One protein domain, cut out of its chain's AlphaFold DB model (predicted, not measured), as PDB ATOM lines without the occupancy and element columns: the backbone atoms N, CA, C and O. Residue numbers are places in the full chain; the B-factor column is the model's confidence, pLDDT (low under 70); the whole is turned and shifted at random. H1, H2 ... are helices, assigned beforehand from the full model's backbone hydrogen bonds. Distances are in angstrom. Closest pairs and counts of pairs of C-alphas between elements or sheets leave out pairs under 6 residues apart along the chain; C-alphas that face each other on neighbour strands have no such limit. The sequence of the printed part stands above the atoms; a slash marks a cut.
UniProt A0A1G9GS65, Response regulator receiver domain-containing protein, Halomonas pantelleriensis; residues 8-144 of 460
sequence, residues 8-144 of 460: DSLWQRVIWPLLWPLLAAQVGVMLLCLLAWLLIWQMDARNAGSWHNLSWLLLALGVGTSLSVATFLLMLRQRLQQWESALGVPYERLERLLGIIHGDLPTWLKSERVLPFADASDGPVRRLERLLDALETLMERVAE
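AT A GLANCE: This is residues 8 to 144 of the 460 residues of the protein "Response regulator receiver domain-containing protein" of Halomonas pantelleriensis (UniProt A0A1G9GS65). The model is a long, thin rod: H2 runs most of its length, H1 folds back along its first part as a hairpin, and shorter H3 packs on residues 84 to 98. Here 137 residues are printed, all helix by class: H1, H2, H3, no named strand. The whole is extended, radius of gyration of the C-alphas 27.9 A, spans 94 by 24 by 20 A.

IN THESE COORDINATES: Find C-alpha 51 at (157.462, -60.557, 4.384); H2, residues 51 to 104, runs 80.7 A from there. H1, residues 8 to 46, 52.4 A, has a kink of 62 degrees near residue 17. H3, residues 124 to 143, runs 28.7 A to C-alpha 143 at (163.092, -93.938, 76.962).

HOW THE PARTS SIT: Look at H2's residues 51 to 66: they touch residues 26 to 44 of H1, closest C-alphas Trp 37 and Ser 55, 5.4 A, at a shallow tilt of 6 degrees, opposite ways. H2 touches H3, closest C-alphas Tyr 91 and Leu 128, 7.5 A, at a shallow tilt of 29 degrees, the same way. H1 and H3 are apart. O i to N i+4 pairs are within hydrogen-bond range throughout H3, 28 of 35 in H1, 48 of 50 in H2.

THE WHOLE: The printed part has no cut; residues 105 to 123 make a long link. Of the printed residues, 62 are under pLDDT 70, among them 102 to 127.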
ATOM      1  N   ASP A   8     168.331 -65.565  49.656       52.56
ATOM      2  CA  ASP A   8     169.308 -65.927  48.635       52.56
ATOM      3  C   ASP A   8     169.767 -67.391  48.716       52.56
ATOM      4  O   ASP A   8     170.111 -67.968  47.694       52.56
ATOM      5  N   SER A   9     169.751 -68.059  49.877       56.75
ATOM      6  CA  SER A   9     170.481 -69.337  50.004       56.75
ATOM      7  C   SER A   9     169.832 -70.519  49.268       56.75
ATOM      8  O   SER A   9     170.527 -71.264  48.576       56.75
ATOM      9  N   LEU A  10     168.511 -70.690  49.377       55.97
ATOM     10  CA  LEU A  10     167.767 -71.756  48.688       55.97
ATOM     11  C   LEU A  10     167.532 -71.417  47.215       55.97
ATOM     12  O   LEU A  10     167.669 -72.281  46.344       55.97
ATOM     13  N   TRP A  11     167.231 -70.147  46.940       59.97
ATOM     14  CA  TRP A  11     167.025 -69.662  45.584       59.97
ATOM     15  C   TRP A  11     168.314 -69.761  44.759       59.97
ATOM     16  O   TRP A  11     168.268 -70.261  43.640       59.97
ATOM     17  N   GLN A  12     169.477 -69.413  45.325       64.12
ATOM     18  CA  GLN A  12     170.771 -69.544  44.640       64.12
ATOM     19  C   GLN A  12     171.295 -70.987  44.580       64.12
ATOM     20  O   GLN A  12     171.912 -71.343  43.579       64.12
ATOM     21  N   ARG A  13     171.084 -71.838  45.603       59.81
ATOM     22  CA  ARG A  13     171.660 -73.204  45.610       59.81
ATOM     23  C   ARG A  13     170.881 -74.243  44.824       59.81
ATOM     24  O   ARG A  13     171.504 -75.138  44.269       59.81
ATOM     25  N   VAL A  14     169.552 -74.182  44.833       61.28
ATOM     26  CA  VAL A  14     168.719 -75.263  44.276       61.28
ATOM     27  C   VAL A  14     167.973 -74.788  43.040       61.28
ATOM     28  O   VAL A  14     167.927 -75.483  42.029       61.28
ATOM     29  N   ILE A  15     167.409 -73.584  43.108       65.19
ATOM     30  CA  ILE A  15     166.494 -73.095  42.080       65.19
ATOM     31  C   ILE A  15     167.279 -72.494  40.911       65.19
ATOM     32  O   ILE A  15     167.103 -72.942  39.785       65.19
ATOM     33  N   TRP A  16     168.196 -71.556  41.158       68.94
ATOM     34  CA  TRP A  16     169.014 -70.899  40.133       68.94
ATOM     35  C   TRP A  16     169.770 -71.856  39.193       68.94
ATOM     36  O   TRP A  16     169.669 -71.654  37.984       68.94
ATOM     37  N   PRO A  17     170.452 -72.927  39.656       72.94
ATOM     38  CA  PRO A  17     171.118 -73.862  38.743       72.94
ATOM     39  C   PRO A  17     170.144 -74.661  37.864       72.94
ATOM     40  O   PRO A  17     170.507 -75.029  36.750       72.94
ATOM     41  N   LEU A  18     168.907 -74.894  38.319       68.12
ATOM     42  CA  LEU A  18     167.859 -75.549  37.526       68.12
ATOM     43  C   LEU A  18     167.200 -74.578  36.531       68.12
ATOM     44  O   LEU A  18     166.769 -74.969  35.448       68.12
ATOM     45  N   LEU A  19     167.122 -73.302  36.901       73.00
ATOM     46  CA  LEU A  19     166.436 -72.249  36.153       73.00
ATOM     47  C   LEU A  19     167.325 -71.600  35.085       73.00
ATOM     48  O   LEU A  19     166.840 -71.208  34.023       73.00
ATOM     49  N   TRP A  20     168.630 -71.537  35.340       77.38
ATOM     50  CA  TRP A  20     169.650 -71.053  34.416       77.38
ATOM     51  C   TRP A  20     169.605 -71.708  33.022       77.38
ATOM     52  O   TRP A  20     169.567 -70.963  32.043       77.38
ATOM     53  N   PRO A  21     169.550 -73.048  32.867       78.00
ATOM     54  CA  PRO A  21     169.477 -73.671  31.543       78.00
ATOM     55  C   PRO A  21     168.174 -73.344  30.803       78.00
ATOM     56  O   PRO A  21     168.196 -73.181  29.585       78.00
ATOM     57  N   LEU A  22     167.055 -73.187  31.518       76.31
ATOM     58  CA  LEU A  22     165.770 -72.805  30.925       76.31
ATOM     59  C   LEU A  22     165.802 -71.357  30.411       76.31
ATOM     60  O   LEU A  22     165.378 -71.084  29.291       76.31
ATOM     61  N   LEU A  23     166.351 -70.435  31.208       78.81
ATOM     62  CA  LEU A  23     166.542 -69.040  30.805       78.81
ATOM     63  C   LEU A  23     167.546 -68.918  29.653       78.81
ATOM     64  O   LEU A  23     167.295 -68.172  28.711       78.81
ATOM     65  N   ALA A  24     168.641 -69.681  29.678       77.56
ATOM     66  CA  ALA A  24     169.619 -69.718  28.592       77.56
ATOM     67  C   ALA A  24     169.005 -70.252  27.287       77.56
ATOM     68  O   ALA A  24     169.217 -69.664  26.226       77.56
ATOM     69  N   ALA A  25     168.188 -71.310  27.359       77.56
ATOM     70  CA  ALA A  25     167.442 -71.822  26.212       77.56
ATOM     71  C   ALA A  25     166.457 -70.775  25.664       77.56
ATOM     72  O   ALA A  25     166.400 -70.560  24.455       77.56
ATOM     73  N   GLN A  26     165.746 -70.063  26.543       79.94
ATOM     74  CA  GLN A  26     164.806 -69.010  26.159       79.94
ATOM     75  C   GLN A  26     165.505 -67.812  25.499       79.94
ATOM     76  O   GLN A  26     165.031 -67.303  24.483       79.94
ATOM     77  N   VAL A  27     166.658 -67.387  26.023       79.38
ATOM     78  CA  VAL A  27     167.500 -66.360  25.390       79.38
ATOM     79  C   VAL A  27     167.997 -66.840  24.024       79.38
ATOM     80  O   VAL A  27     167.990 -66.060  23.073       79.38
ATOM     81  N   GLY A  28     168.350 -68.122  23.891       80.31
ATOM     82  CA  GLY A  28     168.702 -68.744  22.613       80.31
ATOM     83  C   GLY A  28     167.564 -68.688  21.588       80.31
ATOM     84  O   GLY A  28     167.786 -68.272  20.453       80.31
ATOM     85  N   VAL A  29     166.334 -69.022  21.993       78.94
ATOM     86  CA  VAL A  29     165.135 -68.918  21.138       78.94
ATOM     87  C   VAL A  29     164.859 -67.464  20.751       78.94
ATOM     88  O   VAL A  29     164.560 -67.184  19.589       78.94
ATOM     89  N   MET A  30     165.003 -66.526  21.690       78.69
ATOM     90  CA  MET A  30     164.802 -65.100  21.428       78.69
ATOM     91  C   MET A  30     165.842 -64.558  20.440       78.69
ATOM     92  O   MET A  30     165.476 -63.852  19.503       78.69
ATOM     93  N   LEU A  31     167.116 -64.936  20.593       81.50
ATOM     94  CA  LEU A  31     168.190 -64.605  19.652       81.50
ATOM     95  C   LEU A  31     167.932 -65.198  18.268       81.50
ATOM     96  O   LEU A  31     168.113 -64.497  17.280       81.50
ATOM     97  N   LEU A  32     167.467 -66.448  18.183       80.25
ATOM     98  CA  LEU A  32     167.145 -67.097  16.911       80.25
ATOM     99  C   LEU A  32     165.987 -66.378  16.204       80.25
ATOM    100  O   LEU A  32     166.079 -66.104  15.009       80.25
ATOM    101  N   CYS A  33     164.947 -65.980  16.944       77.50
ATOM    102  CA  CYS A  33     163.842 -65.180  16.407       77.50
ATOM    103  C   CYS A  33     164.307 -63.791  15.937       77.50
ATOM    104  O   CYS A  33     163.876 -63.332  14.883       77.50
ATOM    105  N   LEU A  34     165.204 -63.136  16.680       78.88
ATOM    106  CA  LEU A  34     165.740 -61.813  16.341       78.88
ATOM    107  C   LEU A  34     166.675 -61.882  15.122       78.88
ATOM    108  O   LEU A  34     166.606 -61.034  14.239       78.88
ATOM    109  N   LEU A  35     167.497 -62.930  15.027       81.62
ATOM    110  CA  LEU A  35     168.386 -63.178  13.891       81.62
ATOM    111  C   LEU A  35     167.574 -63.517  12.636       81.62
ATOM    112  O   LEU A  35     167.841 -62.953  11.580       81.62
ATOM    113  N   ALA A  36     166.530 -64.345  12.759       77.62
ATOM    114  CA  ALA A  36     165.584 -64.613  11.676       77.62
ATOM    115  C   ALA A  36     164.867 -63.333  11.217       77.62
ATOM    116  O   ALA A  36     164.780 -63.074  10.020       77.62
ATOM    117  N   TRP A  37     164.419 -62.494  12.156       78.56
ATOM    118  CA  TRP A  37     163.826 -61.190  11.860       78.56
ATOM    119  C   TRP A  37     164.804 -60.256  11.127       78.56
ATOM    120  O   TRP A  37     164.434 -59.667  10.113       78.56
ATOM    121  N   LEU A  38     166.062 -60.175  11.576       78.69
ATOM    122  CA  LEU A  38     167.120 -59.370  10.953       78.69
ATOM    123  C   LEU A  38     167.461 -59.861   9.535       78.69
ATOM    124  O   LEU A  38     167.653 -59.050   8.632       78.69
ATOM    125  N   LEU A  39     167.513 -61.181   9.330       77.38
ATOM    126  CA  LEU A  39     167.749 -61.806   8.024       77.38
ATOM    127  C   LEU A  39     166.618 -61.487   7.044       77.38
ATOM    128  O   LEU A  39     166.880 -61.081   5.911       77.38
ATOM    129  N   ILE A  40     165.367 -61.615   7.499       73.00
ATOM    130  CA  ILE A  40     164.182 -61.260   6.710       73.00
ATOM    131  C   ILE A  40     164.214 -59.766   6.370       73.00
ATOM    132  O   ILE A  40     164.044 -59.413   5.209       73.00
ATOM    133  N   TRP A  41     164.525 -58.896   7.337       70.81
ATOM    134  CA  TRP A  41     164.663 -57.453   7.115       70.81
ATOM    135  C   TRP A  41     165.749 -57.116   6.081       70.81
ATOM    136  O   TRP A  41     165.529 -56.290   5.198       70.81
ATOM    137  N   GLN A  42     166.930 -57.741   6.162       73.50
ATOM    138  CA  GLN A  42     168.024 -57.496   5.211       73.50
ATOM    139  C   GLN A  42     167.688 -57.968   3.789       73.50
ATOM    140  O   GLN A  42     168.095 -57.319   2.824       73.50
ATOM    141  N   MET A  43     166.932 -59.062   3.645       67.06
ATOM    142  CA  MET A  43     166.441 -59.535   2.343       67.06
ATOM    143  C   MET A  43     165.304 -58.657   1.785       67.06
ATOM    144  O   MET A  43     165.202 -58.498   0.568       67.06
ATOM    145  N   ASP A  44     164.490 -58.048   2.653       56.50
ATOM    146  CA  ASP A  44     163.316 -57.226   2.305       56.50
ATOM    147  C   ASP A  44     163.663 -55.808   1.803       56.50
ATOM    148  O   ASP A  44     162.796 -55.074   1.333       56.50
ATOM    149  N   ALA A  45     164.947 -55.431   1.752       56.81
ATOM    150  CA  ALA A  45     165.381 -54.214   1.053       56.81
ATOM    151  C   ALA A  45     165.095 -54.243  -0.472       56.81
ATOM    152  O   ALA A  45     165.375 -53.264  -1.164       56.81
ATOM    153  N   ARG A  46     164.566 -55.354  -1.018       57.12
ATOM    154  CA  ARG A  46     164.290 -55.533  -2.455       57.12
ATOM    155  C   ARG A  46     162.859 -55.951  -2.838       57.12
ATOM    156  O   ARG A  46     162.615 -55.987  -4.039       57.12
ATOM    157  N   ASN A  47     161.918 -56.249  -1.927       59.16
ATOM    158  CA  ASN A  47     160.563 -56.676  -2.340       59.16
ATOM    159  C   ASN A  47     159.453 -56.395  -1.298       59.16
ATOM    160  O   ASN A  47     159.088 -57.250  -0.501       59.16
ATOM    161  N   ALA A  48     158.851 -55.206  -1.367       58.72
ATOM    162  CA  ALA A  48     157.843 -54.749  -0.412       58.72
ATOM    163  C   ALA A  48     156.505 -55.514  -0.510       58.72
ATOM    164  O   ALA A  48     155.817 -55.452  -1.529       58.72
ATOM    165  N   GLY A  49     156.089 -56.163   0.585       60.94
ATOM    166  CA  GLY A  49     154.668 -56.441   0.835       60.94
ATOM    167  C   GLY A  49     154.361 -57.631   1.744       60.94
ATOM    168  O   GLY A  49     153.672 -57.472   2.747       60.94
ATOM    169  N   SER A  50     154.848 -58.834   1.423       62.50
ATOM    170  CA  SER A  50     154.393 -60.062   2.107       62.50
ATOM    171  C   SER A  50     155.229 -60.463   3.325       62.50
ATOM    172  O   SER A  50     154.715 -61.108   4.238       62.50
ATOM    173  N   TRP A  51     156.510 -60.088   3.367       64.75
ATOM    174  CA  TRP A  51     157.462 -60.557   4.384       64.75
ATOM    175  C   TRP A  51     157.433 -59.745   5.688       64.75
ATOM    176  O   TRP A  51     157.817 -60.253   6.744       64.75
ATOM    177  N   HIS A  52     156.869 -58.535   5.654       72.31
ATOM    178  CA  HIS A  52     156.700 -57.679   6.830       72.31
ATOM    179  C   HIS A  52     155.759 -58.291   7.884       72.31
ATOM    180  O   HIS A  52     156.025 -58.216   9.081       72.31
ATOM    181  N   ASN A  53     154.690 -58.971   7.458       74.31
ATOM    182  CA  ASN A  53     153.735 -59.590   8.386       74.31
ATOM    183  C   ASN A  53     154.350 -60.781   9.138       74.31
ATOM    184  O   ASN A  53     154.073 -60.982  10.319       74.31
ATOM    185  N   LEU A  54     155.223 -61.549   8.478       76.06
ATOM    186  CA  LEU A  54     155.928 -62.675   9.095       76.06
ATOM    187  C   LEU A  54     156.926 -62.195  10.161       76.06
ATOM    188  O   LEU A  54     157.073 -62.821  11.210       76.06
ATOM    189  N   SER A  55     157.580 -61.060   9.908       72.88
ATOM    190  CA  SER A  55     158.557 -60.474  10.822       72.88
ATOM    191  C   SER A  55     157.885 -59.981  12.118       72.88
ATOM    192  O   SER A  55     158.367 -60.283  13.212       72.88
ATOM    193  N   TRP A  56     156.712 -59.344  12.020       76.06
ATOM    194  CA  TRP A  56     155.895 -58.968  13.181       76.06
ATOM    195  C   TRP A  56     155.366 -60.169  13.970       76.06
ATOM    196  O   TRP A  56     155.348 -60.123  15.200       76.06
ATOM    197  N   LEU A  57     154.981 -61.259  13.295       79.62
ATOM    198  CA  LEU A  57     154.525 -62.484  13.960       79.62
ATOM    199  C   LEU A  57     155.638 -63.156  14.781       79.62
ATOM    200  O   LEU A  57     155.387 -63.580  15.907       79.62
ATOM    201  N   LEU A  58     156.870 -63.210  14.262       78.56
ATOM    202  CA  LEU A  58     158.022 -63.756  14.994       78.56
ATOM    203  C   LEU A  58     158.375 -62.915  16.228       78.56
ATOM    204  O   LEU A  58     158.670 -63.464  17.291       78.56
ATOM    205  N   LEU A  59     158.297 -61.589  16.109       78.25
ATOM    206  CA  LEU A  59     158.542 -60.672  17.224       78.25
ATOM    207  C   LEU A  59     157.454 -60.815  18.303       78.25
ATOM    208  O   LEU A  59     157.767 -60.944  19.487       78.25
ATOM    209  N   ALA A  60     156.183 -60.891  17.896       79.81
ATOM    210  CA  ALA A  60     155.060 -61.135  18.801       79.81
ATOM    211  C   ALA A  60     155.180 -62.486  19.532       79.81
ATOM    212  O   ALA A  60     154.914 -62.561  20.733       79.81
ATOM    213  N   LEU A  61     155.643 -63.539  18.847       82.25
ATOM    214  CA  LEU A  61     155.881 -64.858  19.441       82.25
ATOM    215  C   LEU A  61     157.025 -64.831  20.472       82.25
ATOM    216  O   LEU A  61     156.895 -65.392  21.564       82.25
ATOM    217  N   GLY A  62     158.126 -64.138  20.165       77.88
ATOM    218  CA  GLY A  62     159.242 -63.958  21.098       77.88
ATOM    219  C   GLY A  62     158.826 -63.219  22.374       77.88
ATOM    220  O   GLY A  62     159.134 -63.659  23.484       77.88
ATOM    221  N   VAL A  63     158.052 -62.140  22.234       80.06
ATOM    222  CA  VAL A  63     157.521 -61.381  23.380       80.06
ATOM    223  C   VAL A  63     156.518 -62.218  24.183       80.06
ATOM    224  O   VAL A  63     156.592 -62.245  25.412       80.06
ATOM    225  N   GLY A  64     155.626 -62.951  23.511       81.25
ATOM    226  CA  GLY A  64     154.621 -63.798  24.161       81.25
ATOM    227  C   GLY A  64     155.228 -64.928  24.998       81.25
ATOM    228  O   GLY A  64     154.818 -65.147  26.138       81.25
ATOM    229  N   THR A  65     156.253 -65.610  24.480       82.62
ATOM    230  CA  THR A  65     156.947 -66.675  25.228       82.62
ATOM    231  C   THR A  65     157.742 -66.119  26.411       82.62
ATOM    232  O   THR A  65     157.698 -66.696  27.496       82.62
ATOM    233  N   SER A  66     158.389 -64.959  26.255       77.62
ATOM    234  CA  SER A  66     159.082 -64.274  27.356       77.62
ATOM    235  C   SER A  66     158.122 -63.883  28.486       77.62
ATOM    236  O   SER A  66     158.402 -64.139  29.659       77.62
ATOM    237  N   LEU A  67     156.940 -63.355  28.147       81.44
ATOM    238  CA  LEU A  67     155.910 -63.002  29.126       81.44
ATOM    239  C   LEU A  67     155.359 -64.238  29.860       81.44
ATOM    240  O   LEU A  67     155.128 -64.193  31.070       81.44
ATOM    241  N   SER A  68     155.191 -65.359  29.154       78.38
ATOM    242  CA  SER A  68     154.761 -66.628  29.752       78.38
ATOM    243  C   SER A  68     155.802 -67.192  30.729       78.38
ATOM    244  O   SER A  68     155.457 -67.584  31.844       78.38
ATOM    245  N   VAL A  69     157.089 -67.157  30.372       80.81
ATOM    246  CA  VAL A  69     158.167 -67.576  31.282       80.81
ATOM    247  C   VAL A  69     158.247 -66.638  32.488       80.81
ATOM    248  O   VAL A  69     158.326 -67.105  33.621       80.81
ATOM    249  N   ALA A  70     158.156 -65.322  32.283       77.19
ATOM    250  CA  ALA A  70     158.187 -64.350  33.373       77.19
ATOM    251  C   ALA A  70     157.031 -64.558  34.367       77.19
ATOM    252  O   ALA A  70     157.257 -64.580  35.576       77.19
ATOM    253  N   THR A  71     155.809 -64.769  33.872       80.62
ATOM    254  CA  THR A  71     154.634 -65.043  34.719       80.62
ATOM    255  C   THR A  71     154.757 -66.372  35.461       80.62
ATOM    256  O   THR A  71     154.471 -66.421  36.658       80.62
ATOM    257  N   PHE A  72     155.264 -67.421  34.809       81.00
ATOM    258  CA  PHE A  72     155.552 -68.700  35.458       81.00
ATOM    259  C   PHE A  72     156.573 -68.553  36.595       81.00
ATOM    260  O   PHE A  72     156.362 -69.072  37.690       81.00
ATOM    261  N   LEU A  73     157.648 -67.790  36.381       77.69
ATOM    262  CA  LEU A  73     158.660 -67.534  37.409       77.69
ATOM    263  C   LEU A  73     158.130 -66.709  38.574       77.69
ATOM    264  O   LEU A  73     158.486 -66.966  39.726       77.69
ATOM    265  N   LEU A  74     157.253 -65.750  38.290       77.75
ATOM    266  CA  LEU A  74     156.619 -64.926  39.309       77.75
ATOM    267  C   LEU A  74     155.667 -65.765  40.172       77.75
ATOM    268  O   LEU A  74     155.738 -65.696  41.398       77.75
ATOM    269  N   MET A  75     154.869 -66.639  39.548       78.00
ATOM    270  CA  MET A  75     154.031 -67.613  40.254       78.00
ATOM    271  C   MET A  75     154.857 -68.608  41.073       78.00
ATOM    272  O   MET A  75     154.511 -68.890  42.219       78.00
ATOM    273  N   LEU A  76     155.957 -69.126  40.519       76.62
ATOM    274  CA  LEU A  76     156.838 -70.059  41.216       76.62
ATOM    275  C   LEU A  76     157.447 -69.400  42.460       76.62
ATOM    276  O   LEU A  76     157.371 -69.962  43.551       76.62
ATOM    277  N   ARG A  77     157.975 -68.178  42.317       75.94
ATOM    278  CA  ARG A  77     158.515 -67.393  43.435       75.94
ATOM    279  C   ARG A  77     157.452 -67.126  44.498       75.94
ATOM    280  O   ARG A  77     157.724 -67.325  45.678       75.94
ATOM    281  N   GLN A  78     156.252 -66.714  44.090       75.56
ATOM    282  CA  GLN A  78     155.155 -66.435  45.014       75.56
ATOM    283  C   GLN A  78     154.730 -67.694  45.777       75.56
ATOM    284  O   GLN A  78     154.542 -67.646  46.991       75.56
ATOM    285  N   ARG A  79     154.633 -68.838  45.093       76.31
ATOM    286  CA  ARG A  79     154.295 -70.117  45.724       76.31
ATOM    287  C   ARG A  79     155.382 -70.535  46.710       76.31
ATOM    288  O   ARG A  79     155.061 -70.888  47.834       76.31
ATOM    289  N   LEU A  80     156.659 -70.418  46.356       68.81
ATOM    290  CA  LEU A  80     157.767 -70.701  47.277       68.81
ATOM    291  C   LEU A  80     157.735 -69.822  48.533       68.81
ATOM    292  O   LEU A  80     157.859 -70.345  49.635       68.81
ATOM    293  N   GLN A  81     157.481 -68.519  48.385       69.31
ATOM    294  CA  GLN A  81     157.332 -67.613  49.529       69.31
ATOM    295  C   GLN A  81     156.141 -67.993  50.420       69.31
ATOM    296  O   GLN A  81     156.248 -67.955  51.645       69.31
ATOM    297  N   GLN A  82     155.017 -68.408  49.824       73.12
ATOM    298  CA  GLN A  82     153.871 -68.911  50.582       73.12
ATOM    299  C   GLN A  82     154.234 -70.164  51.381       73.12
ATOM    300  O   GLN A  82     153.935 -70.218  52.570       73.12
ATOM    301  N   TRP A  83     154.925 -71.132  50.774       67.81
ATOM    302  CA  TRP A  83     155.376 -72.344  51.464       67.81
ATOM    303  C   TRP A  83     156.350 -72.034  52.603       67.81
ATOM    304  O   TRP A  83     156.221 -72.602  53.680       67.81
ATOM    305  N   GLU A  84     157.277 -71.098  52.412       65.38
ATOM    306  CA  GLU A  84     158.227 -70.693  53.452       65.38
ATOM    307  C   GLU A  84     157.526 -70.008  54.638       65.38
ATOM    308  O   GLU A  84     157.776 -70.354  55.792       65.38
ATOM    309  N   SER A  85     156.573 -69.107  54.367       67.00
ATOM    310  CA  SER A  85     155.771 -68.465  55.419       67.00
ATOM    311  C   SER A  85     154.871 -69.463  56.163       67.00
ATOM    312  O   SER A  85     154.770 -69.422  57.390       67.00
ATOM    313  N   ALA A  86     154.277 -70.407  55.427       66.50
ATOM    314  CA  ALA A  86     153.451 -71.472  55.977       66.50
ATOM    315  C   ALA A  86     154.267 -72.501  56.764       66.50
ATOM    316  O   ALA A  86     153.693 -73.142  57.630       66.50
ATOM    317  N   LEU A  87     155.565 -72.660  56.487       63.50
ATOM    318  CA  LEU A  87     156.479 -73.490  57.274       63.50
ATOM    319  C   LEU A  87     156.950 -72.765  58.547       63.50
ATOM    320  O   LEU A  87     157.072 -73.406  59.586       63.50
ATOM    321  N   GLY A  88     157.124 -71.438  58.511       65.75
ATOM    322  CA  GLY A  88     157.498 -70.617  59.673       65.75
ATOM    323  C   GLY A  88     156.550 -70.740  60.877       65.75
ATOM    324  O   GLY A  88     157.000 -70.941  62.001       65.75
ATOM    325  N   VAL A  89     155.235 -70.685  60.645       61.41
ATOM    326  CA  VAL A  89     154.216 -70.761  61.716       61.41
ATOM    327  C   VAL A  89     154.208 -72.120  62.457       61.41
ATOM    328  O   VAL A  89     154.178 -72.132  63.692       61.41
ATOM    329  N   PRO A  90     154.260 -73.281  61.774       67.31
ATOM    330  CA  PRO A  90     154.473 -74.586  62.391       67.31
ATOM    331  C   PRO A  90     155.751 -74.673  63.222       67.31
ATOM    332  O   PRO A  90     155.700 -75.267  64.297       67.31
ATOM    333  N   TYR A  91     156.863 -74.075  62.770       67.56
ATOM    334  CA  TYR A  91     158.121 -74.081  63.525       67.56
ATOM    335  C   TYR A  91     157.993 -73.358  64.856       67.56
ATOM    336  O   TYR A  91     158.320 -73.941  65.883       67.56
ATOM    337  N   GLU A  92     157.446 -72.141  64.864       67.81
ATOM    338  CA  GLU A  92     157.244 -71.389  66.108       67.81
ATOM    339  C   GLU A  92     156.327 -72.138  67.086       67.81
ATOM    340  O   GLU A  92     156.515 -72.099  68.304       67.81
ATOM    341  N   ARG A  93     155.322 -72.851  66.562       73.88
ATOM    342  CA  ARG A  93     154.438 -73.685  67.382       73.88
ATOM    343  C   ARG A  93     155.172 -74.896  67.959       73.88
ATOM    344  O   ARG A  93     154.973 -75.203  69.133       73.88
ATOM    345  N   LEU A  94     155.988 -75.575  67.155       70.12
ATOM    346  CA  LEU A  94     156.815 -76.708  67.582       70.12
ATOM    347  C   LEU A  94     157.846 -76.279  68.628       70.12
ATOM    348  O   LEU A  94     157.905 -76.898  69.684       70.12
ATOM    349  N   GLU A  95     158.570 -75.185  68.392       70.62
ATOM    350  CA  GLU A  95     159.506 -74.590  69.354       70.62
ATOM    351  C   GLU A  95     158.817 -74.280  70.684       70.62
ATOM    352  O   GLU A  95     159.323 -74.634  71.748       70.62
ATOM    353  N   ARG A  96     157.618 -73.688  70.640       75.25
ATOM    354  CA  ARG A  96     156.844 -73.389  71.851       75.25
ATOM    355  C   ARG A  96     156.445 -74.652  72.611       75.25
ATOM    356  O   ARG A  96     156.595 -74.692  73.828       75.25
ATOM    357  N   LEU A  97     155.929 -75.671  71.920       72.62
ATOM    358  CA  LEU A  97     155.540 -76.939  72.549       72.62
ATOM    359  C   LEU A  97     156.746 -77.656  73.162       72.62
ATOM    360  O   LEU A  97     156.654 -78.162  74.277       72.62
ATOM    361  N   LEU A  98     157.881 -77.653  72.467       71.56
ATOM    362  CA  LEU A  98     159.120 -78.262  72.942       71.56
ATOM    363  C   LEU A  98     159.674 -77.502  74.159       71.56
ATOM    364  O   LEU A  98     160.101 -78.126  75.128       71.56
ATOM    365  N   GLY A  99     159.557 -76.169  74.172       69.12
ATOM    366  CA  GLY A  99     159.871 -75.332  75.331       69.12
ATOM    367  C   GLY A  99     158.990 -75.620  76.553       69.12
ATOM    368  O   GLY A  99     159.507 -75.706  77.665       69.12
ATOM    369  N   ILE A 100     157.684 -75.833  76.357       72.12
ATOM    370  CA  ILE A 100     156.759 -76.224  77.439       72.12
ATOM    371  C   ILE A 100     157.159 -77.589  78.013       72.12
ATOM    372  O   ILE A 100     157.363 -77.713  79.217       72.12
ATOM    373  N   ILE A 101     157.371 -78.591  77.152       70.50
ATOM    374  CA  ILE A 101     157.797 -79.934  77.575       70.50
ATOM    375  C   ILE A 101     159.130 -79.869  78.336       70.50
ATOM    376  O   ILE A 101     159.311 -80.569  79.330       70.50
ATOM    377  N   HIS A 102     160.061 -79.012  77.910       69.50
ATOM    378  CA  HIS A 102     161.320 -78.783  78.621       69.50
ATOM    379  C   HIS A 102     161.135 -78.116  79.993       69.50
ATOM    380  O   HIS A 102     161.835 -78.460  80.949       69.50
ATOM    381  N   GLY A 103     160.190 -77.181  80.107       67.19
ATOM    382  CA  GLY A 103     159.815 -76.552  81.373       67.19
ATOM    383  C   GLY A 103     159.369 -77.576  82.415       67.19
ATOM    384  O   GLY A 103     159.867 -77.547  83.544       67.19
ATOM    385  N   ASP A 104     158.543 -78.527  81.988       68.62
ATOM    386  CA  ASP A 104     157.899 -79.525  82.850       68.62
ATOM    387  C   ASP A 104     158.766 -80.769  83.116       68.62
ATOM    388  O   ASP A 104     158.424 -81.620  83.939       68.62
ATOM    389  N   LEU A 105     159.906 -80.905  82.431       67.69
ATOM    390  CA  LEU A 105     160.820 -82.029  82.630       67.69
ATOM    391  C   LEU A 105     161.505 -81.970  84.016       67.69
ATOM    392  O   LEU A 105     161.852 -80.886  84.480       67.69
ATOM    393  N   PRO A 106     161.766 -83.106  84.691       66.62
ATOM    394  CA  PRO A 106     162.487 -83.117  85.965       66.62
ATOM    395  C   PRO A 106     163.908 -82.556  85.834       66.62
ATOM    396  O   PRO A 106     164.580 -82.786  84.827       66.62
ATOM    397  N   THR A 107     164.406 -81.879  86.870       65.94
ATOM    398  CA  THR A 107     165.728 -81.218  86.878       65.94
ATOM    399  C   THR A 107     166.897 -82.148  86.553       65.94
ATOM    400  O   THR A 107     167.840 -81.715  85.909       65.94
ATOM    401  N   TRP A 108     166.819 -83.428  86.920       63.84
ATOM    402  CA  TRP A 108     167.836 -84.441  86.611       63.84
ATOM    403  C   TRP A 108     167.824 -84.913  85.144       63.84
ATOM    404  O   TRP A 108     168.803 -85.498  84.688       63.84
ATOM    405  N   LEU A 109     166.744 -84.650  84.396       63.34
ATOM    406  CA  LEU A 109     166.650 -84.912  82.952       63.34
ATOM    407  C   LEU A 109     166.968 -83.660  82.110       63.34
ATOM    408  O   LEU A 109     167.315 -83.773  80.930       63.34
ATOM    409  N   LYS A 110     166.878 -82.460  82.709       62.25
ATOM    410  CA  LYS A 110     167.350 -81.205  82.105       62.25
ATOM    411  C   LYS A 110     168.883 -81.215  82.098       62.25
ATOM    412  O   LYS A 110     169.504 -81.217  83.149       62.25
ATOM    413  N   SER A 111     169.519 -81.210  80.926       52.12
ATOM    414  CA  SER A 111     170.980 -81.034  80.837       52.12
ATOM    415  C   SER A 111     171.346 -79.645  80.329       52.12
ATOM    416  O   SER A 111     170.714 -79.180  79.384       52.12
ATOM    417  N   GLU A 112     172.449 -79.080  80.824       52.75
ATOM    418  CA  GLU A 112     173.050 -77.817  80.347       52.75
ATOM    419  C   GLU A 112     173.335 -77.768  78.834       52.75
ATOM    420  O   GLU A 112     173.437 -76.685  78.267       52.75
ATOM    421  N   ARG A 113     173.481 -78.918  78.155       50.66
ATOM    422  CA  ARG A 113     173.918 -78.977  76.746       50.66
ATOM    423  C   ARG A 113     172.812 -78.991  75.691       50.66
ATOM    424  O   ARG A 113     173.138 -78.930  74.509       50.66
ATOM    425  N   VAL A 114     171.533 -79.055  76.058       50.31
ATOM    426  CA  VAL A 114     170.455 -79.083  75.051       50.31
ATOM    427  C   VAL A 114     169.994 -77.654  74.747       50.31
ATOM    428  O   VAL A 114     168.992 -77.179  75.262       50.31
ATOM    429  N   LEU A 115     170.797 -77.030  73.875       55.38
ATOM    430  CA  LEU A 115     170.498 -75.980  72.890       55.38
ATOM    431  C   LEU A 115     170.113 -74.561  73.368       55.38
ATOM    432  O   LEU A 115     169.044 -74.358  73.940       55.38
ATOM    433  N   PRO A 116     170.871 -73.523  72.950       53.88
ATOM    434  CA  PRO A 116     170.277 -72.220  72.687       53.88
ATOM    435  C   PRO A 116     169.380 -72.357  71.448       53.88
ATOM    436  O   PRO A 116     169.858 -72.439  70.315       53.88
ATOM    437  N   PHE A 117     168.065 -72.438  71.652       56.94
ATOM    438  CA  PHE A 117     167.116 -72.284  70.555       56.94
ATOM    439  C   PHE A 117     167.250 -70.857  70.011       56.94
ATOM    440  O   PHE A 117     167.162 -69.892  70.765       56.94
ATOM    441  N   ALA A 118     167.459 -70.753  68.701       54.69
ATOM    442  CA  ALA A 118     167.538 -69.522  67.920       54.69
ATOM    443  C   ALA A 118     168.855 -68.731  68.008       54.69
ATOM    444  O   ALA A 118     168.947 -67.673  68.627       54.69
ATOM    445  N   ASP A 119     169.816 -69.140  67.181       55.62
ATOM    446  CA  ASP A 119     170.518 -68.125  66.405       55.62
ATOM    447  C   ASP A 119     169.599 -67.757  65.223       55.62
ATOM    448  O   ASP A 119     169.349 -68.567  64.326       55.62
ATOM    449  N   ALA A 120     169.006 -66.558  65.246       56.47
ATOM    450  CA  ALA A 120     168.016 -66.104  64.252       56.47
ATOM    451  C   ALA A 120     168.584 -65.993  62.818       56.47
ATOM    452  O   ALA A 120     167.863 -65.664  61.872       56.47
ATOM    453  N   SER A 121     169.882 -66.252  62.666       58.03
ATOM    454  CA  SER A 121     170.648 -66.227  61.427       58.03
ATOM    455  C   SER A 121     170.531 -67.511  60.591       58.03
ATOM    456  O   SER A 121     170.860 -67.480  59.403       58.03
ATOM    457  N   ASP A 122     170.033 -68.622  61.151       60.66
ATOM    458  CA  ASP A 122     169.939 -69.895  60.429       60.66
ATOM    459  C   ASP A 122     168.703 -70.010  59.524       60.66
ATOM    460  O   ASP A 122     167.582 -69.622  59.876       60.66
ATOM    461  N   GLY A 123     168.912 -70.596  58.342       65.56
ATOM    462  CA  GLY A 123     167.855 -70.874  57.368       65.56
ATOM    463  C   GLY A 123     166.811 -71.885  57.876       65.56
ATOM    464  O   GLY A 123     167.099 -72.673  58.779       65.56
ATOM    465  N   PRO A 124     165.605 -71.905  57.279       64.56
ATOM    466  CA  PRO A 124     164.463 -72.687  57.768       64.56
ATOM    467  C   PRO A 124     164.721 -74.201  57.806       64.56
ATOM    468  O   PRO A 124     164.272 -74.878  58.724       64.56
ATOM    469  N   VAL A 125     165.500 -74.730  56.856       64.69
ATOM    470  CA  VAL A 125     165.836 -76.165  56.785       64.69
ATOM    471  C   VAL A 125     166.744 -76.592  57.942       64.69
ATOM    472  O   VAL A 125     166.466 -77.581  58.606       64.69
ATOM    473  N   ARG A 126     167.779 -75.803  58.256       66.31
ATOM    474  CA  ARG A 126     168.684 -76.094  59.383       66.31
ATOM    475  C   ARG A 126     167.984 -75.993  60.733       66.31
ATOM    476  O   ARG A 126     168.336 -76.711  61.663       66.31
ATOM    477  N   ARG A 127     167.005 -75.093  60.856       68.62
ATOM    478  CA  ARG A 127     166.161 -75.008  62.054       68.62
ATOM    479  C   ARG A 127     165.299 -76.256  62.230       68.62
ATOM    480  O   ARG A 127     165.230 -76.761  63.345       68.62
ATOM    481  N   LEU A 128     164.714 -76.787  61.153       70.19
ATOM    482  CA  LEU A 128     163.987 -78.061  61.195       70.19
ATOM    483  C   LEU A 128     164.887 -79.222  61.613       70.19
ATOM    484  O   LEU A 128     164.497 -79.983  62.488       70.19
ATOM    485  N   GLU A 129     166.071 -79.343  61.008       70.69
ATOM    486  CA  GLU A 129     167.040 -80.396  61.344       70.69
ATOM    487  C   GLU A 129     167.377 -80.364  62.838       70.69
ATOM    488  O   GLU A 129     167.205 -81.362  63.527       70.69
ATOM    489  N   ARG A 130     167.704 -79.186  63.386       71.62
ATOM    490  CA  ARG A 130     167.971 -79.050  64.828       71.62
ATOM    491  C   ARG A 130     166.765 -79.364  65.707       71.62
ATOM    492  O   ARG A 130     166.943 -79.872  66.811       71.62
ATOM    493  N   LEU A 131     165.553 -79.030  65.264       71.69
ATOM    494  CA  LEU A 131     164.333 -79.367  65.998       71.69
ATOM    495  C   LEU A 131     164.081 -80.874  66.013       71.69
ATOM    496  O   LEU A 131     163.667 -81.399  67.044       71.69
ATOM    497  N   LEU A 132     164.343 -81.559  64.900       72.69
ATOM    498  CA  LEU A 132     164.254 -83.014  64.811       72.69
ATOM    499  C   LEU A 132     165.307 -83.679  65.701       72.69
ATOM    500  O   LEU A 132     164.930 -84.506  66.527       72.69
ATOM    501  N   ASP A 133     166.566 -83.238  65.637       75.88
ATOM    502  CA  ASP A 133     167.650 -83.742  66.493       75.88
ATOM    503  C   ASP A 133     167.330 -83.547  67.984       75.88
ATOM    504  O   ASP A 133     167.541 -84.436  68.816       75.88
ATOM    505  N   ALA A 134     166.781 -82.380  68.347       72.88
ATOM    506  CA  ALA A 134     166.366 -82.087  69.716       72.88
ATOM    507  C   ALA A 134     165.229 -83.008  70.179       72.88
ATOM    508  O   ALA A 134     165.217 -83.442  71.332       72.88
ATOM    509  N   LEU A 135     164.278 -83.307  69.293       73.38
ATOM    510  CA  LEU A 135     163.143 -84.174  69.588       73.38
ATOM    511  C   LEU A 135     163.569 -85.642  69.701       73.38
ATOM    512  O   LEU A 135     163.123 -86.323  70.621       73.38
ATOM    513  N   GLU A 136     164.473 -86.104  68.838       75.06
ATOM    514  CA  GLU A 136     165.065 -87.445  68.887       75.06
ATOM    515  C   GLU A 136     165.871 -87.645  70.179       75.06
ATOM    516  O   GLU A 136     165.602 -88.579  70.933       75.06
ATOM    517  N   THR A 137     166.736 -86.687  70.527       73.12
ATOM    518  CA  THR A 137     167.493 -86.704  71.794       73.12
ATOM    519  C   THR A 137     166.563 -86.720  73.013       73.12
ATOM    520  O   THR A 137     166.816 -87.405  74.009       73.12
ATOM    521  N   LEU A 138     165.470 -85.948  72.966       72.12
ATOM    522  CA  LEU A 138     164.473 -85.936  74.034       72.12
ATOM    523  C   LEU A 138     163.777 -87.299  74.120       72.12
ATOM    524  O   LEU A 138     163.632 -87.824  75.221       72.12
ATOM    525  N   MET A 139     163.393 -87.901  72.992       70.81
ATOM    526  CA  MET A 139     162.769 -89.225  72.952       70.81
ATOM    527  C   MET A 139     163.678 -90.329  73.500       70.81
ATOM    528  O   MET A 139     163.208 -91.130  74.310       70.81
ATOM    529  N   GLU A 140     164.960 -90.351  73.130       72.81
ATOM    530  CA  GLU A 140     165.940 -91.309  73.662       72.81
ATOM    531  C   GLU A 140     166.043 -91.212  75.191       72.81
ATOM    532  O   GLU A 140     165.916 -92.211  75.898       72.81
ATOM    533  N   ARG A 141     166.142 -89.998  75.740       69.25
ATOM    534  CA  ARG A 141     166.201 -89.794  77.200       69.25
ATOM    535  C   ARG A 141     164.889 -90.084  77.912       69.25
ATOM    536  O   ARG A 141     164.872 -90.524  79.058       69.25
ATOM    537  N   VAL A 142     163.762 -89.825  77.254       68.81
ATOM    538  CA  VAL A 142     162.451 -90.234  77.763       68.81
ATOM    539  C   VAL A 142     162.350 -91.759  77.822       68.81
ATOM    540  O   VAL A 142     161.715 -92.279  78.740       68.81
ATOM    541  N   ALA A 143     163.008 -92.482  76.913       65.25
ATOM    542  CA  ALA A 143     163.092 -93.938  76.962       65.25
ATOM    543  C   ALA A 143     163.958 -94.443  78.135       65.25
ATOM    544  O   ALA A 143     163.647 -95.491  78.703       65.25
ATOM    545  N   GLU A 144     164.961 -93.669  78.561       64.69
ATOM    546  CA  GLU A 144     165.769 -93.918  79.769       64.69
ATOM    547  C   GLU A 144     165.048 -93.566  81.089       64.69
ATOM    548  O   GLU A 144     165.618 -93.727  82.171       64.69
TER     549      GLU A 144